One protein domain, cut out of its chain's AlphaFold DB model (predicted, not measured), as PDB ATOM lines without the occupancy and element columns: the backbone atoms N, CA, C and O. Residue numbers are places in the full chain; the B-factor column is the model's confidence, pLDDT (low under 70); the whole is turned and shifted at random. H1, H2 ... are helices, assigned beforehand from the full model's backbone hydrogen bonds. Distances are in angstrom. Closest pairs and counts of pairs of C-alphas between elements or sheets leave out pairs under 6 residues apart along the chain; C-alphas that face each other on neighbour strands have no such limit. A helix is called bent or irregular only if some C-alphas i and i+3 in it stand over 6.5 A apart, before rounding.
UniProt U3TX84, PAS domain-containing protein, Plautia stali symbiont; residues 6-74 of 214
ATOM      1  N   ILE A   6      18.299 -45.253 -30.997       79.88
ATOM      2  CA  ILE A   6      18.680 -44.337 -29.909       79.88
ATOM      3  C   ILE A   6      19.757 -43.319 -30.321       79.88
ATOM      4  O   ILE A   6      19.695 -42.166 -29.902       79.88
ATOM      5  N   PHE A   7      20.713 -43.719 -31.164       79.50
ATOM      6  CA  PHE A   7      21.737 -42.815 -31.683       79.50
ATOM      7  C   PHE A   7      21.196 -41.965 -32.828       79.50
ATOM      8  O   PHE A   7      21.536 -40.788 -32.903       79.50
ATOM      9  N   ALA A   8      20.330 -42.523 -33.683       81.25
ATOM     10  CA  ALA A   8      19.657 -41.752 -34.730       81.25
ATOM     11  C   ALA A   8      18.869 -40.582 -34.126       81.25
ATOM     12  O   ALA A   8      19.101 -39.435 -34.498       81.25
ATOM     13  N   ASP A   9      18.023 -40.863 -33.132       78.69
ATOM     14  CA  ASP A   9      17.206 -39.859 -32.445       78.69
ATOM     15  C   ASP A   9      18.087 -38.778 -31.781       78.69
ATOM     16  O   ASP A   9      17.789 -37.585 -31.867       78.69
ATOM     17  N   TYR A  10      19.214 -39.169 -31.172       77.31
ATOM     18  CA  TYR A  10      20.177 -38.231 -30.580       77.31
ATOM     19  C   TYR A  10      20.862 -37.339 -31.629       77.31
ATOM     20  O   TYR A  10      20.934 -36.121 -31.462       77.31
ATOM     21  N   HIS A  11      21.356 -37.919 -32.726       76.31
ATOM     22  CA  HIS A  11      22.052 -37.177 -33.781       76.31
ATOM     23  C   HIS A  11      21.124 -36.223 -34.536       76.31
ATOM     24  O   HIS A  11      21.528 -35.097 -34.839       76.31
ATOM     25  N   LEU A  12      19.885 -36.644 -34.795       76.06
ATOM     26  CA  LEU A  12      18.850 -35.794 -35.380       76.06
ATOM     27  C   LEU A  12      18.562 -34.591 -34.488       76.06
ATOM     28  O   LEU A  12      18.575 -33.455 -34.957       76.06
ATOM     29  N   ARG A  13      18.390 -34.825 -33.184       69.31
ATOM     30  CA  ARG A  13      18.090 -33.755 -32.231       69.31
ATOM     31  C   ARG A  13      19.260 -32.790 -32.019       69.31
ATOM     32  O   ARG A  13      19.015 -31.606 -31.825       69.31
ATOM     33  N   ASN A  14      20.504 -33.277 -32.023       68.19
ATOM     34  CA  ASN A  14      21.655 -32.493 -31.560       68.19
ATOM     35  C   ASN A  14      22.562 -31.936 -32.675       68.19
ATOM     36  O   ASN A  14      23.175 -30.894 -32.484       68.19
ATOM     37  N   HIS A  15      22.701 -32.621 -33.814       63.69
ATOM     38  CA  HIS A  15      23.696 -32.254 -34.840       63.69
ATOM     39  C   HIS A  15      23.092 -31.928 -36.205       63.69
ATOM     40  O   HIS A  15      23.582 -31.026 -36.881       63.69
ATOM     41  N   PHE A  16      22.057 -32.655 -36.629       64.50
ATOM     42  CA  PHE A  16      21.578 -32.592 -38.015       64.50
ATOM     43  C   PHE A  16      20.204 -31.933 -38.188       64.50
ATOM     44  O   PHE A  16      19.784 -31.705 -39.324       64.50
ATOM     45  N   GLY A  17      19.534 -31.567 -37.089       64.75
ATOM     46  CA  GLY A  17      18.274 -30.823 -37.110       64.75
ATOM     47  C   GLY A  17      17.242 -31.442 -38.059       64.75
ATOM     48  O   GLY A  17      17.004 -32.646 -38.030       64.75
ATOM     49  N   SER A  18      16.653 -30.616 -38.927       60.34
ATOM     50  CA  SER A  18      15.665 -31.011 -39.946       60.34
ATOM     51  C   SER A  18      16.261 -31.562 -41.250       60.34
ATOM     52  O   SER A  18      15.514 -31.873 -42.174       60.34
ATOM     53  N   GLY A  19      17.591 -31.661 -41.365       68.25
ATOM     54  CA  GLY A  19      18.267 -32.068 -42.603       68.25
ATOM     55  C   GLY A  19      18.317 -33.580 -42.841       68.25
ATOM     56  O   GLY A  19      18.663 -34.014 -43.937       68.25
ATOM     57  N   LEU A  20      17.986 -34.388 -41.834       74.25
ATOM     58  CA  LEU A  20      17.954 -35.846 -41.914       74.25
ATOM     59  C   LEU A  20      16.631 -36.359 -41.339       74.25
ATOM     60  O   LEU A  20      16.086 -35.782 -40.401       74.25
ATOM     61  N   ILE A  21      16.124 -37.459 -41.892       77.00
ATOM     62  CA  ILE A  21      14.895 -38.119 -41.440       77.00
ATOM     63  C   ILE A  21      15.132 -39.622 -41.290       77.00
ATOM     64  O   ILE A  21      15.955 -40.206 -41.995       77.00
ATOM     65  N   VAL A  22      14.413 -40.259 -40.366       81.56
ATOM     66  CA  VAL A  22      14.403 -41.722 -40.257       81.56
ATOM     67  C   VAL A  22      13.419 -42.264 -41.292       81.56
ATOM     68  O   VAL A  22      12.214 -42.150 -41.110       81.56
ATOM     69  N   GLU A  23      13.938 -42.837 -42.377       82.75
ATOM     70  CA  GLU A  23      13.130 -43.402 -43.471       82.75
ATOM     71  C   GLU A  23      12.405 -44.698 -43.061       82.75
ATOM     72  O   GLU A  23      11.299 -44.974 -43.518       82.75
ATOM     73  N   GLY A  24      12.990 -45.475 -42.144       79.50
ATOM     74  CA  GLY A  24      12.379 -46.693 -41.619       79.50
ATOM     75  C   GLY A  24      13.236 -47.388 -40.563       79.50
ATOM     76  O   GLY A  24      14.416 -47.083 -40.388       79.50
ATOM     77  N   THR A  25      12.637 -48.337 -39.845       82.25
ATOM     78  CA  THR A  25      13.335 -49.208 -38.888       82.25
ATOM     79  C   THR A  25      13.454 -50.613 -39.464       82.25
ATOM     80  O   THR A  25      12.448 -51.216 -39.830       82.25
ATOM     81  N   LEU A  26      14.678 -51.137 -39.538       79.00
ATOM     82  CA  LEU A  26      14.963 -52.482 -40.040       79.00
ATOM     83  C   LEU A  26      15.096 -53.455 -38.862       79.00
ATOM     84  O   LEU A  26      15.979 -53.283 -38.025       79.00
ATOM     85  N   GLY A  27      14.242 -54.482 -38.828       72.06
ATOM     86  CA  GLY A  27      14.248 -55.524 -37.795       72.06
ATOM     87  C   GLY A  27      13.532 -55.132 -36.493       72.06
ATOM     88  O   GLY A  27      13.384 -53.955 -36.171       72.06
ATOM     89  N   ALA A  28      13.064 -56.143 -35.757       69.19
ATOM     90  CA  ALA A  28      12.390 -55.976 -34.464       69.19
ATOM     91  C   ALA A  28      13.339 -56.135 -33.260       69.19
ATOM     92  O   ALA A  28      12.972 -55.786 -32.138       69.19
ATOM     93  N   ASP A  29      14.553 -56.645 -33.483       75.44
ATOM     94  CA  ASP A  29      15.499 -56.904 -32.405       75.44
ATOM     95  C   ASP A  29      16.232 -55.623 -31.983       75.44
ATOM     96  O   ASP A  29      16.864 -54.956 -32.810       75.44
ATOM     97  N   PRO A  30      16.191 -55.259 -30.688       73.88
ATOM     98  CA  PRO A  30      16.918 -54.104 -30.199       73.88
ATOM     99  C   PRO A  30      18.427 -54.356 -30.270       73.88
ATOM    100  O   PRO A  30      18.914 -55.447 -29.961       73.88
ATOM    101  N   ALA A  31      19.186 -53.312 -30.610       77.94
ATOM    102  CA  ALA A  31      20.641 -53.355 -30.529       77.94
ATOM    103  C   ALA A  31      21.072 -53.693 -29.091       77.94
ATOM    104  O   ALA A  31      20.695 -53.004 -28.141       77.94
ATOM    105  N   ARG A  32      21.857 -54.765 -28.936       79.31
ATOM    106  CA  ARG A  32      22.390 -55.194 -27.640       79.31
ATOM    107  C   ARG A  32      23.753 -54.563 -27.415       79.31
ATOM    108  O   ARG A  32      24.663 -54.732 -28.223       79.31
ATOM    109  N   PHE A  33      23.890 -53.868 -26.294       82.44
ATOM    110  CA  PHE A  33      25.161 -53.322 -25.840       82.44
ATOM    111  C   PHE A  33      25.720 -54.244 -24.765       82.44
ATOM    112  O   PHE A  33      25.032 -54.548 -23.793       82.44
ATOM    113  N   VAL A  34      26.952 -54.707 -24.957       84.62
ATOM    114  CA  VAL A  34      27.649 -55.583 -24.013       84.62
ATOM    115  C   VAL A  34      28.995 -54.973 -23.662       84.62
ATOM    116  O   VAL A  34      29.645 -54.357 -24.508       84.62
ATOM    117  N   MET A  35      29.419 -55.151 -22.417       86.75
ATOM    118  CA  MET A  35      30.778 -54.827 -22.005       86.75
ATOM    119  C   MET A  35      31.667 -56.041 -22.279       86.75
ATOM    120  O   MET A  35      31.298 -57.167 -21.949       86.75
ATOM    121  N   ARG A  36      32.819 -55.829 -22.919       87.19
ATOM    122  CA  ARG A  36      33.785 -56.890 -23.223       87.19
ATOM    123  C   ARG A  36      35.072 -56.653 -22.444       87.19
ATOM    124  O   ARG A  36      35.537 -55.523 -22.351       87.19
ATOM    125  N   VAL A  37      35.633 -57.741 -21.931       89.31
ATOM    126  CA  VAL A  37      36.928 -57.785 -21.244       89.31
ATOM    127  C   VAL A  37      37.933 -58.548 -22.112       89.31
ATOM    128  O   VAL A  37      37.536 -59.321 -22.987       89.31
ATOM    129  N   GLU A  38      39.225 -58.307 -21.891       90.69
ATOM    130  CA  GLU A  38      40.317 -59.057 -22.512       90.69
ATOM    131  C   GLU A  38      40.205 -60.576 -22.238       90.69
ATOM    132  O   GLU A  38      39.883 -60.974 -21.110       90.69
ATOM    133  N   PRO A  39      40.451 -61.442 -23.245       82.94
ATOM    134  CA  PRO A  39      40.426 -62.893 -23.062       82.94
ATOM    135  C   PRO A  39      41.405 -63.352 -21.970       82.94
ATOM    136  O   PRO A  39      42.558 -62.936 -21.958       82.94
ATOM    137  N   GLY A  40      40.957 -64.228 -21.064       85.62
ATOM    138  CA  GLY A  40      41.772 -64.759 -19.959       85.62
ATOM    139  C   GLY A  40      41.509 -64.126 -18.587       85.62
ATOM    140  O   GLY A  40      41.979 -64.654 -17.583       85.62
ATOM    141  N   ASN A  41      40.713 -63.053 -18.503       86.31
ATOM    142  CA  ASN A  41      40.318 -62.437 -17.231       86.31
ATOM    143  C   ASN A  41      38.867 -62.782 -16.844       86.31
ATOM    144  O   ASN A  41      37.970 -61.935 -16.847       86.31
ATOM    145  N   GLU A  42      38.630 -64.052 -16.510       88.69
ATOM    146  CA  GLU A  42      37.299 -64.551 -16.126       88.69
ATOM    147  C   GLU A  42      36.783 -63.927 -14.820       88.69
ATOM    148  O   GLU A  42      35.581 -63.698 -14.660       88.69
ATOM    149  N   THR A  43      37.687 -63.584 -13.896       89.25
ATOM    150  CA  THR A  43      37.334 -62.941 -12.625       89.25
ATOM    151  C   THR A  43      36.683 -61.577 -12.847       89.25
ATOM    152  O   THR A  43      35.653 -61.287 -12.238       89.25
ATOM    153  N   LEU A  44      37.226 -60.752 -13.748       89.75
ATOM    154  CA  LEU A  44      36.654 -59.440 -14.052       89.75
ATOM    155  C   LEU A  44      35.303 -59.555 -14.768       89.75
ATOM    156  O   LEU A  44      34.395 -58.787 -14.458       89.75
ATOM    157  N   ILE A  45      35.133 -60.538 -15.660       91.25
ATOM    158  CA  ILE A  45      33.832 -60.818 -16.288       91.25
ATOM    159  C   ILE A  45      32.790 -61.150 -15.212       91.25
ATOM    160  O   ILE A  45      31.706 -60.575 -15.222       91.25
ATOM    161  N   SER A  46      33.133 -62.005 -14.242       90.12
ATOM    162  CA  SER A  46      32.235 -62.368 -13.135       90.12
ATOM    163  C   SER A  46      31.851 -61.165 -12.265       90.12
ATOM    164  O   SER A  46      30.696 -61.032 -11.859       90.12
ATOM    165  N   ILE A  47      32.804 -60.268 -11.986       92.12
ATOM    166  CA  ILE A  47      32.545 -59.039 -11.225       92.12
ATOM    167  C   ILE A  47      31.619 -58.106 -12.011       92.12
ATOM    168  O   ILE A  47      30.653 -57.599 -11.444       92.12
ATOM    169  N   LEU A  48      31.885 -57.893 -13.301       89.25
ATOM    170  CA  LEU A  48      31.071 -57.027 -14.154       89.25
ATOM    171  C   LEU A  48      29.654 -57.567 -14.333       89.25
ATOM    172  O   LEU A  48      28.708 -56.795 -14.230       89.25
ATOM    173  N   ASP A  49      29.493 -58.870 -14.549       90.12
ATOM    174  CA  ASP A  49      28.179 -59.498 -14.697       90.12
ATOM    175  C   ASP A  49      27.348 -59.355 -13.413       90.12
ATOM    176  O   ASP A  49      26.222 -58.863 -13.448       90.12
ATOM    177  N   LYS A  50      27.944 -59.642 -12.245       90.88
ATOM    178  CA  LYS A  50      27.295 -59.408 -10.943       90.88
ATOM    179  C   LYS A  50      26.957 -57.938 -10.716       90.88
ATOM    180  O   LYS A  50      25.881 -57.639 -10.207       90.88
ATOM    181  N   ALA A  51      27.857 -57.025 -11.079       90.69
ATOM    182  CA  ALA A  51      27.626 -55.592 -10.942       90.69
ATOM    183  C   ALA A  51      26.481 -55.120 -11.848       90.69
ATOM    184  O   ALA A  51      25.622 -54.379 -11.387       90.69
ATOM    185  N   LEU A  52      26.426 -55.580 -13.102       87.56
ATOM    186  CA  LEU A  52      25.347 -55.263 -14.040       87.56
ATOM    187  C   LEU A  52      24.006 -55.844 -13.579       87.56
ATOM    188  O   LEU A  52      22.998 -55.143 -13.644       87.56
ATOM    189  N   LEU A  53      23.990 -57.077 -13.064       88.75
ATOM    190  CA  LEU A  53      22.789 -57.712 -12.506       88.75
ATOM    191  C   LEU A  53      22.294 -57.031 -11.222       88.75
ATOM    192  O   LEU A  53      21.097 -57.050 -10.944       88.75
ATOM    193  N   ALA A  54      23.191 -56.418 -10.444       92.38
ATOM    194  CA  ALA A  54      22.837 -55.681  -9.233       92.38
ATOM    195  C   ALA A  54      22.170 -54.321  -9.516       92.38
ATOM    196  O   ALA A  54      21.577 -53.742  -8.605       92.38
ATOM    197  N   ILE A  55      22.252 -53.801 -10.747       89.94
ATOM    198  CA  ILE A  55      21.624 -52.532 -11.139       89.94
ATOM    199  C   ILE A  55      20.136 -52.779 -11.437       89.94
ATOM    200  O   ILE A  55      19.812 -53.488 -12.393       89.94
ATOM    201  N   PRO A  56      19.196 -52.165 -10.692       92.38
ATOM    202  CA  PRO A  56      17.775 -52.326 -10.970       92.38
ATOM    203  C   PRO A  56      17.417 -51.765 -12.355       92.38
ATOM    204  O   PRO A  56      17.856 -50.656 -12.687       92.38
ATOM    205  N   PRO A  57      16.551 -52.433 -13.141       85.69
ATOM    206  CA  PRO A  57      16.190 -51.977 -14.485       85.69
ATOM    207  C   PRO A  57      15.611 -50.556 -14.484       85.69
ATOM    208  O   PRO A  57      15.862 -49.782 -15.402       85.69
ATOM    209  N   GLU A  58      14.908 -50.163 -13.419       87.62
ATOM    210  CA  GLU A  58      14.352 -48.816 -13.263       87.62
ATOM    211  C   GLU A  58      15.437 -47.723 -13.250       87.62
ATOM    212  O   GLU A  58      15.256 -46.656 -13.839       87.62
ATOM    213  N   THR A  59      16.588 -47.988 -12.623       87.88
ATOM    214  CA  THR A  59      17.714 -47.040 -12.602       87.88
ATOM    215  C   THR A  59      18.362 -46.915 -13.977       87.88
ATOM    216  O   THR A  59      18.638 -45.800 -14.418       87.88
ATOM    217  N   LEU A  60      18.506 -48.029 -14.702       84.50
ATOM    218  CA  LEU A  60      18.988 -48.035 -16.081       84.50
ATOM    219  C   LEU A  60      18.067 -47.201 -16.987       84.50
ATOM    220  O   LEU A  60      18.544 -46.349 -17.739       84.50
ATOM    221  N   PHE A  61      16.748 -47.387 -16.872       83.88
ATOM    222  CA  PHE A  61      15.768 -46.600 -17.623       83.88
ATOM    223  C   PHE A  61      15.821 -45.111 -17.267       83.88
ATOM    224  O   PHE A  61      15.782 -44.284 -18.177       83.88
ATOM    225  N   LYS A  62      15.961 -44.755 -15.981       86.00
ATOM    226  CA  LYS A  62      16.120 -43.356 -15.540       86.00
ATOM    227  C   LYS A  62      17.371 -42.714 -16.137       86.00
ATOM    228  O   LYS A  62      17.274 -41.629 -16.707       86.00
ATOM    229  N   LEU A  63      18.513 -43.403 -16.085       84.75
ATOM    230  CA  LEU A  63      19.758 -42.933 -16.695       84.75
ATOM    231  C   LEU A  63      19.580 -42.725 -18.205       84.75
ATOM    232  O   LEU A  63      19.855 -41.642 -18.716       84.75
ATOM    233  N   MET A  64      19.053 -43.719 -18.923       79.56
ATOM    234  CA  MET A  64      18.819 -43.612 -20.368       79.56
ATOM    235  C   MET A  64      17.846 -42.484 -20.732       79.56
ATOM    236  O   MET A  64      18.061 -41.783 -21.722       79.56
ATOM    237  N   ALA A  65      16.782 -42.293 -19.950       80.12
ATOM    238  CA  ALA A  65      15.818 -41.219 -20.161       80.12
ATOM    239  C   ALA A  65      16.462 -39.843 -19.966       80.12
ATOM    240  O   ALA A  65      16.257 -38.960 -20.798       80.12
ATOM    241  N   GLN A  66      17.293 -39.682 -18.934       81.19
ATOM    242  CA  GLN A  66      18.021 -38.444 -18.672       81.19
ATOM    243  C   GLN A  66      18.982 -38.098 -19.816       81.19
ATOM    244  O   GLN A  66      18.973 -36.968 -20.294       81.19
ATOM    245  N   TRP A  67      19.744 -39.068 -20.331       73.44
ATOM    246  CA  TRP A  67      20.626 -38.848 -21.485       73.44
ATOM    247  C   TRP A  67      19.861 -38.559 -22.788       73.44
ATOM    248  O   TRP A  67      20.339 -37.789 -23.617       73.44
ATOM    249  N   ARG A  68      18.661 -39.130 -22.973       71.69
ATOM    250  CA  ARG A  68      17.798 -38.873 -24.146       71.69
ATOM    251  C   ARG A  68      17.115 -37.501 -24.089       71.69
ATOM    252  O   ARG A  68      16.859 -36.893 -25.130       71.69
ATOM    253  N   GLN A  69      16.769 -37.043 -22.888       67.31
ATOM    254  CA  GLN A  69      16.049 -35.791 -22.662       67.31
ATOM    255  C   GLN A  69      16.955 -34.603 -22.351       67.31
ATOM    256  O   GLN A  69      16.450 -33.487 -22.405       67.31
ATOM    257  N   ALA A  70      18.245 -34.820 -22.067       65.06
ATOM    258  CA  ALA A  70      19.226 -33.756 -21.913       65.06
ATOM    259  C   ALA A  70      19.223 -32.881 -23.172       65.06
ATOM    260  O   ALA A  70      19.781 -33.238 -24.211       65.06
ATOM    261  N   GLU A  71      18.517 -31.757 -23.089       59.88
ATOM    262  CA  GLU A  71      18.529 -30.754 -24.135       59.88
ATOM    263  C   GLU A  71      19.966 -30.255 -24.266       59.88
ATOM    264  O   GLU A  71      20.638 -30.063 -23.242       59.88
ATOM    265  N   PRO A  72      20.480 -30.060 -25.492       59.06
ATOM    266  CA  PRO A  72      21.737 -29.352 -25.631       59.06
ATOM    267  C   PRO A  72      21.596 -28.024 -24.882       59.06
ATOM    268  O   PRO A  72      20.531 -27.401 -24.961       59.06
ATOM    269  N   PRO A  73      22.614 -27.603 -24.109       57.47
ATOM    270  CA  PRO A  73      22.510 -26.395 -23.303       57.47
ATOM    271  C   PRO A  73      21.992 -25.268 -24.194       57.47
ATOM    272  O   PRO A  73      22.495 -25.094 -25.309       57.47
ATOM    273  N   PHE A  74      20.983 -24.533 -23.720       54.91
ATOM    274  CA  PHE A  74      20.310 -23.436 -24.434       54.91
ATOM    275  C   PHE A  74      21.293 -22.479 -25.147       54.91
ATOM    276  O   PHE A  74      20.990 -21.906 -26.192       54.91
TER     277      PHE A  74
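This is residues 6 to 74 of the 214 residues of the protein "PAS domain-containing protein" of Plautia stali symbiont (UniProt U3TX84). Picture a stretched, open loop of chain: H1 sits toward one end, the long unnamed stretch of residues 20 to 41 runs to the far end, H2 lies there, and H3 comes back until its last turn is near H1. The three helices make no packed core: no helix touches another, H1 and H3 are merely near each other, and residues 23 to 29 of the unnamed stretch stand free. The printed part has 69 residues, with three named helices, H1, H2 and H3 in that order, and no named strand; the class is all helix. It is only just extended, close to loose, with a radius of gyration of the C-alphas of 16.8 A, and its outline is elongated, spanning 47 by 29 by 22 A.

Find C-alpha 6 at (18.680, -44.337, -29.909); here H1 begins, and it runs through residues 6 to 19, 17.7 A from first to last C-alpha. It is irregular: the C-alphas of His 15 and Ser 18 are 9.6 A apart. Go on through residues 20 to 41, which hold no named element, to C-alpha 42 at (37.299, -64.551, -16.126). There H2 begins, residues 42 to 54, 18.3 A long. H3 follows, residues 57 to 69, 18.1 A long, and ends at C-alpha 69 at (16.049, -35.791, -22.662).

Start at H1 and look for H3 near it. The two are close but not clearly touching, with 2 pairs of C-alphas within 8 A; the closest C-alphas, those of Tyr 10 and Arg 68, are 6.9 A apart. Their lines stand at a shallow tilt of 10 degrees, and they run the same way, with centres 18.4 A apart. H1 and H2 are apart. H2 and H3 are also apart, although a tight link of 2 residues joins them. In H2 and H3 every O i to N i+4 pair is within hydrogen-bond range; in H1, 6 of 10 are.

The two C-alphas farthest apart are those of Ser 18 and Thr 43, 47.3 A. The printed part has no cut from residue 6 to 74. The link from H1 to H2, 22 residues, is long. Look at residues 23 to 29, 38 to 43, and 53 to 59, of which 57 to 59 belong to H3: these stretches stand free. The mean pLDDT of the printed part is 79.6, and you will find values under 70 at residues 13 to 19, residue 28 and residues 69 to 74 of this predicted model.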